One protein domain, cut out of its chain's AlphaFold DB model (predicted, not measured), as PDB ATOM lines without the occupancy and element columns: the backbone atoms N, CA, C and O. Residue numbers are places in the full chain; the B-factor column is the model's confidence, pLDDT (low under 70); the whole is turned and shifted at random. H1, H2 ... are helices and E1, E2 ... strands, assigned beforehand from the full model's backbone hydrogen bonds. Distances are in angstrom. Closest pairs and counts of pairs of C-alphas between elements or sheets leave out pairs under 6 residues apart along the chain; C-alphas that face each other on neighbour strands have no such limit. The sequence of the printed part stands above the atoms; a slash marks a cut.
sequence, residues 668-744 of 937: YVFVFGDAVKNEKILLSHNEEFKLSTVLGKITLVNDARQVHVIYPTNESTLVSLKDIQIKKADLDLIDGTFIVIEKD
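Overview. This is residues 668 to 744 of the 937 residues of the protein "Polysaccharide export protein" of Pseudothermotoga lettingae (strain ATCC BAA-301 / DSM 14385 / NBRC 107922 / TMO) (UniProt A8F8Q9). A three-stranded antiparallel sheet, E4, E3 and E5, makes a wall with two short helices on one side of it: H2 packs on E3, and H1 sits nearest the middle of the domain. The hairpin of E1 and E2 extends this wall loosely past E5, where the end of E1 comes close to E5, and the long link of residues 726 to 737 runs round from H2 back to E5. The printed part has 77 residues, with five named strands and two named helices in the order E1, E2, H1, E3, E4, H2, E5; the class is mixed, helices and strands, with 37 residues, under half, in named elements. The second sheet is E1 and E2, also antiparallel. The whole is compact, with a radius of gyration of the C-alphas of 11.5 A, and spans 35 by 25 by 22 A.

Along the chain. In the larger sheet, E3 covers residues 704 to 710 and measures 17.2 A from first to last C-alpha, beginning at C-alpha 704 at (-35.138, -26.571, 21.611). E4, residues 716 to 720, measures 13.6 A. E5, residues 738 to 743, measures 17.2 A and ends at C-alpha 743 at (-31.784, -27.312, 25.032). In the smaller sheet, E1 covers residues 668 to 671, 10.8 A long, beginning at C-alpha 668 at (-55.567, -34.194, 29.069), and E2 covers residues 679 to 683, 13.3 A long. The two helices have five residues each: H1 is residues 691 to 695 and H2 is residues 721 to 725.

Arrangement. E3 is the inner strand of the sheet E4, E3, E5, and E4 and E5 are its edge strands. E3 and E4 form a hairpin, antiparallel at 160 degrees, with N 709 and O 717 within hydrogen-bond range at 2.9 A and N 719 and O 707 at 2.8 A. E3 and E5 are antiparallel at 158 degrees, with N 708 and O 740 within hydrogen-bond range at 2.8 A. E4, H2 and E5 form a split strand-helix-strand unit, two strands running the same way with a helix between them in the chain and E3 between them in the sheet; its crossover is right-handed. H2 is on this sheet, at a height over the sheet of 8.0 A. It lies over E3, but only just, with 3 of its 5 C-alphas falling on that strand; the closest C-alphas of E3 and H2, those of Gln 706 and Leu 721, are 5.7 A apart. The closest C-alphas of E1 and E5, those of Val 671 and Ile 739, are 4.7 A apart. E1 and E2 form the other hairpin, antiparallel at 146 degrees, with N 669 and O 681 within hydrogen-bond range at 2.8 A. H1 is only just not on the larger sheet, with 4 pairs of C-alphas within 10 A. H1 and H2 are close but not clearly touching, the C-alphas of Ser 692 and Ile 724 being the closest at 7.1 A. H1 and E1 are near each other, while H1 and E5 are apart. In both H1 and H2 every O i to N i+4 pair is within hydrogen-bond range.

Size, cuts and confidence. The C-alphas farthest apart, those of His 685 and Asp 744, are 36.0 A apart. The printed part has no cut. The link from H2 to E5, with 12 residues, is long; those from E3 to E4 and from E4 to H2 are tight. The mean pLDDT of the printed part is 74.5, and 28 residues are under 70, among them residues 672 to 679, 699 to 705 and 724 to 729.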
ATOM      1  N   TYR A 668     -57.070 -34.411  28.865       83.38
ATOM      2  CA  TYR A 668     -55.567 -34.194  29.069       83.38
ATOM      3  C   TYR A 668     -54.356 -35.061  28.456       83.38
ATOM      4  O   TYR A 668     -54.563 -36.183  28.031       83.38
ATOM      5  N   VAL A 669     -53.050 -34.617  28.560       85.94
ATOM      6  CA  VAL A 669     -51.697 -35.358  28.466       85.94
ATOM      7  C   VAL A 669     -50.516 -34.690  29.262       85.94
ATOM      8  O   VAL A 669     -50.768 -33.681  29.910       85.94
ATOM      9  N   PHE A 670     -49.248 -35.189  29.232       78.31
ATOM     10  CA  PHE A 670     -48.047 -34.628  29.925       78.31
ATOM     11  C   PHE A 670     -46.833 -34.259  29.023       78.31
ATOM     12  O   PHE A 670     -46.543 -34.946  28.046       78.31
ATOM     13  N   VAL A 671     -46.056 -33.227  29.399       79.88
ATOM     14  CA  VAL A 671     -44.841 -32.749  28.684       79.88
ATOM     15  C   VAL A 671     -43.737 -32.313  29.673       79.88
ATOM     16  O   VAL A 671     -44.059 -31.795  30.743       79.88
ATOM     17  N   PHE A 672     -42.454 -32.510  29.329       69.38
ATOM     18  CA  PHE A 672     -41.270 -32.277  30.175       69.38
ATOM     19  C   PHE A 672     -40.012 -31.811  29.399       69.38
ATOM     20  O   PHE A 672     -39.917 -31.982  28.185       69.38
ATOM     21  N   GLY A 673     -39.002 -31.301  30.113       65.94
ATOM     22  CA  GLY A 673     -37.632 -31.078  29.616       65.94
ATOM     23  C   GLY A 673     -37.165 -29.619  29.675       65.94
ATOM     24  O   GLY A 673     -37.980 -28.707  29.771       65.94
ATOM     25  N   ASP A 674     -35.850 -29.389  29.606       63.28
ATOM     26  CA  ASP A 674     -35.219 -28.069  29.820       63.28
ATOM     27  C   ASP A 674     -35.648 -26.980  28.817       63.28
ATOM     28  O   ASP A 674     -35.422 -25.789  29.048       63.28
ATOM     29  N   ALA A 675     -36.257 -27.373  27.696       60.69
ATOM     30  CA  ALA A 675     -36.769 -26.464  26.677       60.69
ATOM     31  C   ALA A 675     -38.304 -26.287  26.702       60.69
ATOM     32  O   ALA A 675     -38.867 -25.730  25.755       60.69
ATOM     33  N   VAL A 676     -38.992 -26.727  27.763       69.44
ATOM     34  CA  VAL A 676     -40.434 -26.505  27.992       69.44
ATOM     35  C   VAL A 676     -40.748 -26.267  29.471       69.44
ATOM     36  O   VAL A 676     -39.928 -26.464  30.361       69.44
ATOM     37  N   LYS A 677     -41.992 -25.880  29.757       63.53
ATOM     38  CA  LYS A 677     -42.558 -25.973  31.102       63.53
ATOM     39  C   LYS A 677     -43.061 -27.402  31.337       63.53
ATOM     40  O   LYS A 677     -43.904 -27.881  30.586       63.53
ATOM     41  N   ASN A 678     -42.585 -28.059  32.396       68.94
ATOM     42  CA  ASN A 678     -43.084 -29.375  32.813       68.94
ATOM     43  C   ASN A 678     -44.559 -29.265  33.251       68.94
ATOM     44  O   ASN A 678     -44.832 -28.710  34.319       68.94
ATOM     45  N   GLU A 679     -45.514 -29.759  32.458       68.62
ATOM     46  CA  GLU A 679     -46.942 -29.597  32.767       68.62
ATOM     47  C   GLU A 679     -47.888 -30.639  32.142       68.62
ATOM     48  O   GLU A 679     -47.513 -31.464  31.307       68.62
ATOM     49  N   LYS A 680     -49.148 -30.594  32.597       79.19
ATOM     50  CA  LYS A 680     -50.264 -31.406  32.108       79.19
ATOM     51  C   LYS A 680     -51.141 -30.558  31.181       79.19
ATOM     52  O   LYS A 680     -51.814 -29.641  31.646       79.19
ATOM     53  N   ILE A 681     -51.139 -30.869  29.889       84.81
ATOM     54  CA  ILE A 681     -51.883 -30.142  28.847       84.81
ATOM     55  C   ILE A 681     -53.313 -30.652  28.764       84.81
ATOM     56  O   ILE A 681     -53.538 -31.841  28.973       84.81
ATOM     57  N   LEU A 682     -54.266 -29.761  28.464       81.25
ATOM     58  CA  LEU A 682     -55.685 -30.091  28.341       81.25
ATOM     59  C   LEU A 682     -56.220 -29.936  26.904       81.25
ATOM     60  O   LEU A 682     -55.814 -29.037  26.161       81.25
ATOM     61  N   LEU A 683     -57.160 -30.808  26.533       81.69
ATOM     62  CA  LEU A 683     -57.836 -30.846  25.232       81.69
ATOM     63  C   LEU A 683     -59.342 -30.594  25.403       81.69
ATOM     64  O   LEU A 683     -59.975 -31.098  26.340       81.69
ATOM     65  N   SER A 684     -59.909 -29.789  24.503       73.44
ATOM     66  CA  SER A 684     -61.354 -29.566  24.387       73.44
ATOM     67  C   SER A 684     -62.026 -30.715  23.623       73.44
ATOM     68  O   SER A 684     -61.364 -31.575  23.047       73.44
ATOM     69  N   HIS A 685     -63.360 -30.757  23.620       69.69
ATOM     70  CA  HIS A 685     -64.114 -31.916  23.122       69.69
ATOM     71  C   HIS A 685     -64.086 -32.112  21.589       69.69
ATOM     72  O   HIS A 685     -64.591 -33.127  21.120       69.69
ATOM     73  N   ASN A 686     -63.497 -31.180  20.827       71.50
ATOM     74  CA  ASN A 686     -63.477 -31.185  19.356       71.50
ATOM     75  C   ASN A 686     -62.053 -31.237  18.746       71.50
ATOM     76  O   ASN A 686     -61.894 -30.956  17.560       71.50
ATOM     77  N   GLU A 687     -61.006 -31.541  19.524       77.75
ATOM     78  CA  GLU A 687     -59.601 -31.473  19.070       77.75
ATOM     79  C   GLU A 687     -58.967 -32.853  18.794       77.75
ATOM     80  O   GLU A 687     -59.202 -33.815  19.521       77.75
ATOM     81  N   GLU A 688     -58.126 -32.950  17.753       78.25
ATOM     82  CA  GLU A 688     -57.440 -34.197  17.366       78.25
ATOM     83  C   GLU A 688     -56.304 -34.577  18.330       78.25
ATOM     84  O   GLU A 688     -55.443 -33.756  18.650       78.25
ATOM     85  N   PHE A 689     -56.230 -35.849  18.734       88.25
ATOM     86  CA  PHE A 689     -55.292 -36.311  19.763       88.25
ATOM     87  C   PHE A 689     -53.895 -36.680  19.214       88.25
ATOM     88  O   PHE A 689     -53.473 -37.834  19.246       88.25
ATOM     89  N   LYS A 690     -53.168 -35.687  18.688       89.81
ATOM     90  CA  LYS A 690     -51.859 -35.869  18.029       89.81
ATOM     91  C   LYS A 690     -50.731 -35.071  18.675       89.81
ATOM     92  O   LYS A 690     -50.961 -34.058  19.341       89.81
ATOM     93  N   LEU A 691     -49.496 -35.498  18.416       85.62
ATOM     94  CA  LEU A 691     -48.270 -34.820  18.825       85.62
ATOM     95  C   LEU A 691     -48.230 -33.395  18.279       85.62
ATOM     96  O   LEU A 691     -47.962 -32.481  19.050       85.62
ATOM     97  N   SER A 692     -48.571 -33.167  17.008       84.56
ATOM     98  CA  SER A 692     -48.676 -31.808  16.466       84.56
ATOM     99  C   SER A 692     -49.721 -30.942  17.185       84.56
ATOM    100  O   SER A 692     -49.443 -29.770  17.436       84.56
ATOM    101  N   THR A 693     -50.867 -31.494  17.602       84.62
ATOM    102  CA  THR A 693     -51.872 -30.761  18.398       84.62
ATOM    103  C   THR A 693     -51.339 -30.379  19.778       84.62
ATOM    104  O   THR A 693     -51.560 -29.262  20.240       84.62
ATOM    105  N   VAL A 694     -50.621 -31.285  20.446       83.94
ATOM    106  CA  VAL A 694     -50.073 -31.047  21.792       83.94
ATOM    107  C   VAL A 694     -48.861 -30.120  21.747       83.94
ATOM    108  O   VAL A 694     -48.787 -29.189  22.542       83.94
ATOM    109  N   LEU A 695     -47.963 -30.283  20.771       80.81
ATOM    110  CA  LEU A 695     -46.870 -29.339  20.521       80.81
ATOM    111  C   LEU A 695     -47.396 -27.950  20.117       80.81
ATOM    112  O   LEU A 695     -46.805 -26.945  20.494       80.81
ATOM    113  N   GLY A 696     -48.539 -27.878  19.426       76.94
ATOM    114  CA  GLY A 696     -49.260 -26.632  19.141       76.94
ATOM    115  C   GLY A 696     -49.973 -26.002  20.348       76.94
ATOM    116  O   GLY A 696     -50.486 -24.891  20.232       76.94
ATOM    117  N   LYS A 697     -50.004 -26.685  21.501       76.25
ATOM    118  CA  LYS A 697     -50.606 -26.224  22.767       76.25
ATOM    119  C   LYS A 697     -49.586 -25.908  23.863       76.25
ATOM    120  O   LYS A 697     -49.988 -25.438  24.925       76.25
ATOM    121  N   ILE A 698     -48.293 -26.140  23.626       75.19
ATOM    122  CA  ILE A 698     -47.212 -25.806  24.565       75.19
ATOM    123  C   ILE A 698     -46.346 -24.668  24.040       75.19
ATOM    124  O   ILE A 698     -46.163 -24.496  22.838       75.19
ATOM    125  N   THR A 699     -45.748 -23.914  24.960       69.62
ATOM    126  CA  THR A 699     -44.703 -22.948  24.605       69.62
ATOM    127  C   THR A 699     -43.348 -23.651  24.607       69.62
ATOM    128  O   THR A 699     -42.787 -23.921  25.668       69.62
ATOM    129  N   LEU A 700     -42.832 -23.954  23.415       62.34
ATOM    130  CA  LEU A 700     -41.442 -24.373  23.230       62.34
ATOM    131  C   LEU A 700     -40.502 -23.182  23.464       62.34
ATOM    132  O   LEU A 700     -40.757 -22.083  22.972       62.34
ATOM    133  N   VAL A 701     -39.392 -23.399  24.166       58.31
ATOM    134  CA  VAL A 701     -38.282 -22.437  24.223       58.31
ATOM    135  C   VAL A 701     -37.554 -22.442  22.872       58.31
ATOM    136  O   VAL A 701     -37.353 -23.498  22.275       58.31
ATOM    137  N   ASN A 702     -37.124 -21.267  22.396       52.25
ATOM    138  CA  ASN A 702     -36.508 -21.058  21.068       52.25
ATOM    139  C   ASN A 702     -35.252 -21.908  20.782       52.25
ATOM    140  O   ASN A 702     -34.823 -22.024  19.635       52.25
ATOM    141  N   ASP A 703     -34.672 -22.483  21.831       60.12
ATOM    142  CA  ASP A 703     -33.367 -23.139  21.847       60.12
ATOM    143  C   ASP A 703     -33.524 -24.681  21.855       60.12
ATOM    144  O   ASP A 703     -32.566 -25.417  22.098       60.12
ATOM    145  N   ALA A 704     -34.757 -25.163  21.644       59.25
ATOM    146  CA  ALA A 704     -35.138 -26.571  21.611       59.25
ATOM    147  C   ALA A 704     -34.617 -27.280  20.347       59.25
ATOM    148  O   ALA A 704     -34.834 -26.807  19.226       59.25
ATOM    149  N   ARG A 705     -33.975 -28.447  20.500       68.81
ATOM    150  CA  ARG A 705     -33.277 -29.129  19.385       68.81
ATOM    151  C   ARG A 705     -33.908 -30.459  18.949       68.81
ATOM    152  O   ARG A 705     -33.962 -30.745  17.747       68.81
ATOM    153  N   GLN A 706     -34.388 -31.268  19.893       72.81
ATOM    154  CA  GLN A 706     -34.935 -32.615  19.664       72.81
ATOM    155  C   GLN A 706     -36.117 -32.893  20.607       72.81
ATOM    156  O   GLN A 706     -36.178 -32.328  21.696       72.81
ATOM    157  N   VAL A 707     -37.041 -33.755  20.174       79.50
ATOM    158  CA  VAL A 707     -38.174 -34.261  20.966       79.50
ATOM    159  C   VAL A 707     -38.015 -35.763  21.132       79.50
ATOM    160  O   VAL A 707     -37.924 -36.490  20.143       79.50
ATOM    161  N   HIS A 708     -38.034 -36.241  22.369       82.38
ATOM    162  CA  HIS A 708     -38.080 -37.657  22.711       82.38
ATOM    163  C   HIS A 708     -39.478 -37.980  23.245       82.38
ATOM    164  O   HIS A 708     -39.845 -37.593  24.353       82.38
ATOM    165  N   VAL A 709     -40.297 -38.630  22.420       86.06
ATOM    166  CA  VAL A 709     -41.636 -39.094  22.815       86.06
ATOM    167  C   VAL A 709     -41.490 -40.456  23.474       86.06
ATOM    168  O   VAL A 709     -40.862 -41.346  22.901       86.06
ATOM    169  N   ILE A 710     -42.064 -40.616  24.664       80.38
ATOM    170  CA  ILE A 710     -42.022 -41.840  25.466       80.38
ATOM    171  C   ILE A 710     -43.467 -42.234  25.777       80.38
ATOM    172  O   ILE A 710     -44.199 -41.517  26.467       80.38
ATOM    173  N   TYR A 711     -43.898 -43.375  25.252       86.00
ATOM    174  CA  TYR A 711     -45.244 -43.886  25.483       86.00
ATOM    175  C   TYR A 711     -45.332 -44.619  26.830       86.00
ATOM    176  O   TYR A 711     -44.327 -45.155  27.306       86.00
ATOM    177  N   PRO A 712     -46.535 -44.752  27.424       72.19
ATOM    178  CA  PRO A 712     -46.754 -45.574  28.621       72.19
ATOM    179  C   PRO A 712     -46.391 -47.065  28.451       72.19
ATOM    180  O   PRO A 712     -46.380 -47.809  29.426       72.19
ATOM    181  N   THR A 713     -46.096 -47.508  27.224       75.00
ATOM    182  CA  THR A 713     -45.596 -48.847  26.864       75.00
ATOM    183  C   THR A 713     -44.074 -49.006  27.010       75.00
ATOM    184  O   THR A 713     -43.560 -50.087  26.736       75.00
ATOM    185  N   ASN A 714     -43.346 -47.958  27.418       63.47
ATOM    186  CA  ASN A 714     -41.876 -47.833  27.388       63.47
ATOM    187  C   ASN A 714     -41.239 -47.846  25.983       63.47
ATOM    188  O   ASN A 714     -40.017 -47.741  25.864       63.47
ATOM    189  N   GLU A 715     -42.033 -47.905  24.913       73.44
ATOM    190  CA  GLU A 715     -41.547 -47.570  23.576       73.44
ATOM    191  C   GLU A 715     -41.243 -46.070  23.508       73.44
ATOM    192  O   GLU A 715     -41.973 -45.242  24.062       73.44
ATOM    193  N   SER A 716     -40.159 -45.698  22.825       79.19
ATOM    194  CA  SER A 716     -39.800 -44.291  22.662       79.19
ATOM    195  C   SER A 716     -39.243 -43.982  21.280       79.19
ATOM    196  O   SER A 716     -38.731 -44.853  20.575       79.19
ATOM    197  N   THR A 717     -39.387 -42.731  20.854       82.00
ATOM    198  CA  THR A 717     -38.982 -42.265  19.526       82.00
ATOM    199  C   THR A 717     -38.395 -40.868  19.640       82.00
ATOM    200  O   THR A 717     -39.033 -39.961  20.172       82.00
ATOM    201  N   LEU A 718     -37.170 -40.696  19.144       79.25
ATOM    202  CA  LEU A 718     -36.490 -39.406  19.098       79.25
ATOM    203  C   LEU A 718     -36.645 -38.794  17.701       79.25
ATOM    204  O   LEU A 718     -36.320 -39.423  16.695       79.25
ATOM    205  N   VAL A 719     -37.163 -37.569  17.646       78.94
ATOM    206  CA  VAL A 719     -37.557 -36.865  16.420       78.94
ATOM    207  C   VAL A 719     -37.025 -35.431  16.467       78.94
ATOM    208  O   VAL A 719     -37.083 -34.768  17.503       78.94
ATOM    209  N   SER A 720     -36.509 -34.904  15.353       76.44
ATOM    210  CA  SER A 720     -36.172 -33.477  15.291       76.44
ATOM    211  C   SER A 720     -37.443 -32.635  15.197       76.44
ATOM    212  O   SER A 720     -38.324 -32.936  14.392       76.44
ATOM    213  N   LEU A 721     -37.501 -31.515  15.926       69.19
ATOM    214  CA  LEU A 721     -38.592 -30.535  15.814       69.19
ATOM    215  C   LEU A 721     -38.858 -30.109  14.364       69.19
ATOM    216  O   LEU A 721     -40.009 -29.909  13.985       69.19
ATOM    217  N   LYS A 722     -37.808 -30.048  13.533       67.56
ATOM    218  CA  LYS A 722     -37.911 -29.709  12.107       67.56
ATOM    219  C   LYS A 722     -38.710 -30.744  11.305       67.56
ATOM    220  O   LYS A 722     -39.449 -30.348  10.411       67.56
ATOM    221  N   ASP A 723     -38.605 -32.034  11.626       71.19
ATOM    222  CA  ASP A 723     -39.348 -33.107  10.945       71.19
ATOM    223  C   ASP A 723     -40.820 -33.180  11.390       71.19
ATOM    224  O   ASP A 723     -41.695 -33.501  10.579       71.19
ATOM    225  N   ILE A 724     -41.116 -32.819  12.646       65.75
ATOM    226  CA  ILE A 724     -42.498 -32.728  13.151       65.75
ATOM    227  C   ILE A 724     -43.209 -31.510  12.542       65.75
ATOM    228  O   ILE A 724     -44.330 -31.626  12.050       65.75
ATOM    229  N   GLN A 725     -42.542 -30.349  12.499       63.75
ATOM    230  CA  GLN A 725     -43.095 -29.104  11.943       63.75
ATOM    231  C   GLN A 725     -43.490 -29.222  10.462       63.75
ATOM    232  O   GLN A 725     -44.477 -28.621  10.046       63.75
ATOM    233  N   ILE A 726     -42.776 -30.034   9.674       66.56
ATOM    234  CA  ILE A 726     -43.118 -30.326   8.267       66.56
ATOM    235  C   ILE A 726     -44.044 -31.550   8.099       66.56
ATOM    236  O   ILE A 726     -44.190 -32.054   6.988       66.56
ATOM    237  N   LYS A 727     -44.649 -32.049   9.191       60.97
ATOM    238  CA  LYS A 727     -45.520 -33.244   9.254       60.97
ATOM    239  C   LYS A 727     -44.924 -34.521   8.640       60.97
ATOM    240  O   LYS A 727     -45.651 -35.417   8.219       60.97
ATOM    241  N   LYS A 728     -43.594 -34.633   8.614       66.06
ATOM    242  CA  LYS A 728     -42.860 -35.818   8.135       66.06
ATOM    243  C   LYS A 728     -42.736 -36.899   9.218       66.06
ATOM    244  O   LYS A 728     -42.545 -38.065   8.889       66.06
ATOM    245  N   ALA A 729     -42.879 -36.512  10.485       63.94
ATOM    246  CA  ALA A 729     -43.013 -37.405  11.632       63.94
ATOM    247  C   ALA A 729     -43.971 -36.782  12.666       63.94
ATOM    248  O   ALA A 729     -43.537 -36.163  13.633       63.94
ATOM    249  N   ASP A 730     -45.278 -36.903  12.427       82.31
ATOM    250  CA  ASP A 730     -46.334 -36.554  13.389       82.31
ATOM    251  C   ASP A 730     -46.920 -37.849  13.967       82.31
ATOM    252  O   ASP A 730     -47.149 -38.803  13.223       82.31
ATOM    253  N   LEU A 731     -47.103 -37.906  15.286       85.75
ATOM    254  CA  LEU A 731     -47.395 -39.137  16.027       85.75
ATOM    255  C   LEU A 731     -48.755 -39.046  16.730       85.75
ATOM    256  O   LEU A 731     -49.116 -37.997  17.260       85.75
ATOM    257  N   ASP A 732     -49.504 -40.144  16.754       88.88
ATOM    258  CA  ASP A 732     -50.745 -40.253  17.526       88.88
ATOM    259  C   ASP A 732     -50.457 -40.390  19.031       88.88
ATOM    260  O   ASP A 732     -49.458 -40.989  19.430       88.88
ATOM    261  N   LEU A 733     -51.320 -39.819  19.876       88.62
ATOM    262  CA  LEU A 733     -51.155 -39.805  21.334       88.62
ATOM    263  C   LEU A 733     -52.312 -40.504  22.059       88.62
ATOM    264  O   LEU A 733     -53.388 -40.722  21.508       88.62
ATOM    265  N   ILE A 734     -52.070 -40.828  23.331       87.81
ATOM    266  CA  ILE A 734     -53.053 -41.369  24.274       87.81
ATOM    267  C   ILE A 734     -52.954 -40.621  25.611       87.81
ATOM    268  O   ILE A 734     -51.909 -40.036  25.917       87.81
ATOM    269  N   ASP A 735     -54.021 -40.638  26.419       82.00
ATOM    270  CA  ASP A 735     -54.043 -39.989  27.739       82.00
ATOM    271  C   ASP A 735     -52.878 -40.506  28.608       82.00
ATOM    272  O   ASP A 735     -52.868 -41.651  29.058       82.00
ATOM    273  N   GLY A 736     -51.894 -39.640  28.868       71.12
ATOM    274  CA  GLY A 736     -50.727 -39.953  29.697       71.12
ATOM    275  C   GLY A 736     -49.403 -40.216  28.969       71.12
ATOM    276  O   GLY A 736     -48.432 -40.528  29.656       71.12
ATOM    277  N   THR A 737     -49.304 -40.061  27.641       85.50
ATOM    278  CA  THR A 737     -47.992 -40.040  26.951       85.50
ATOM    279  C   THR A 737     -47.071 -38.945  27.512       85.50
ATOM    280  O   THR A 737     -47.542 -37.868  27.888       85.50
ATOM    281  N   PHE A 738     -45.764 -39.227  27.548       77.81
ATOM    282  CA  PHE A 738     -44.697 -38.318  27.970       77.81
ATOM    283  C   PHE A 738     -43.945 -37.782  26.744       77.81
ATOM    284  O   PHE A 738     -43.649 -38.516  25.800       77.81
ATOM    285  N   ILE A 739     -43.608 -36.494  26.756       82.81
ATOM    286  CA  ILE A 739     -42.885 -35.812  25.673       82.81
ATOM    287  C   ILE A 739     -41.736 -35.026  26.315       82.81
ATOM    288  O   ILE A 739     -42.010 -34.157  27.138       82.81
ATOM    289  N   VAL A 740     -40.480 -35.331  25.975       78.12
ATOM    290  CA  VAL A 740     -39.267 -34.734  26.572       78.12
ATOM    291  C   VAL A 740     -38.517 -33.885  25.537       78.12
ATOM    292  O   VAL A 740     -38.358 -34.330  24.400       78.12
ATOM    293  N   ILE A 741     -38.080 -32.665  25.886       77.44
ATOM    294  CA  ILE A 741     -37.474 -31.710  24.930       77.44
ATOM    295  C   ILE A 741     -36.229 -31.002  25.511       77.44
ATOM    296  O   ILE A 741     -36.293 -30.389  26.578       77.44
ATOM    297  N   GLU A 742     -35.106 -31.061  24.785       64.25
ATOM    298  CA  GLU A 742     -33.760 -30.645  25.240       64.25
ATOM    299  C   GLU A 742     -33.243 -29.330  24.614       64.25
ATOM    300  O   GLU A 742     -33.680 -28.931  23.527       64.25
ATOM    301  N   LYS A 743     -32.280 -28.680  25.296       56.72
ATOM    302  CA  LYS A 743     -31.784 -27.312  25.032       56.72
ATOM    303  C   LYS A 743     -30.322 -27.249  24.552       56.72
ATOM    304  O   LYS A 743     -29.496 -28.064  24.950       56.72
ATOM    305  N   ASP A 744     -29.985 -26.225  23.766       54.66
ATOM    306  CA  ASP A 744     -28.630 -25.945  23.260       54.66
ATOM    307  C   ASP A 744     -27.862 -24.861  24.074       54.66
ATOM    308  O   ASP A 744     -28.462 -23.978  24.706       54.66
TER     309      ASP A 744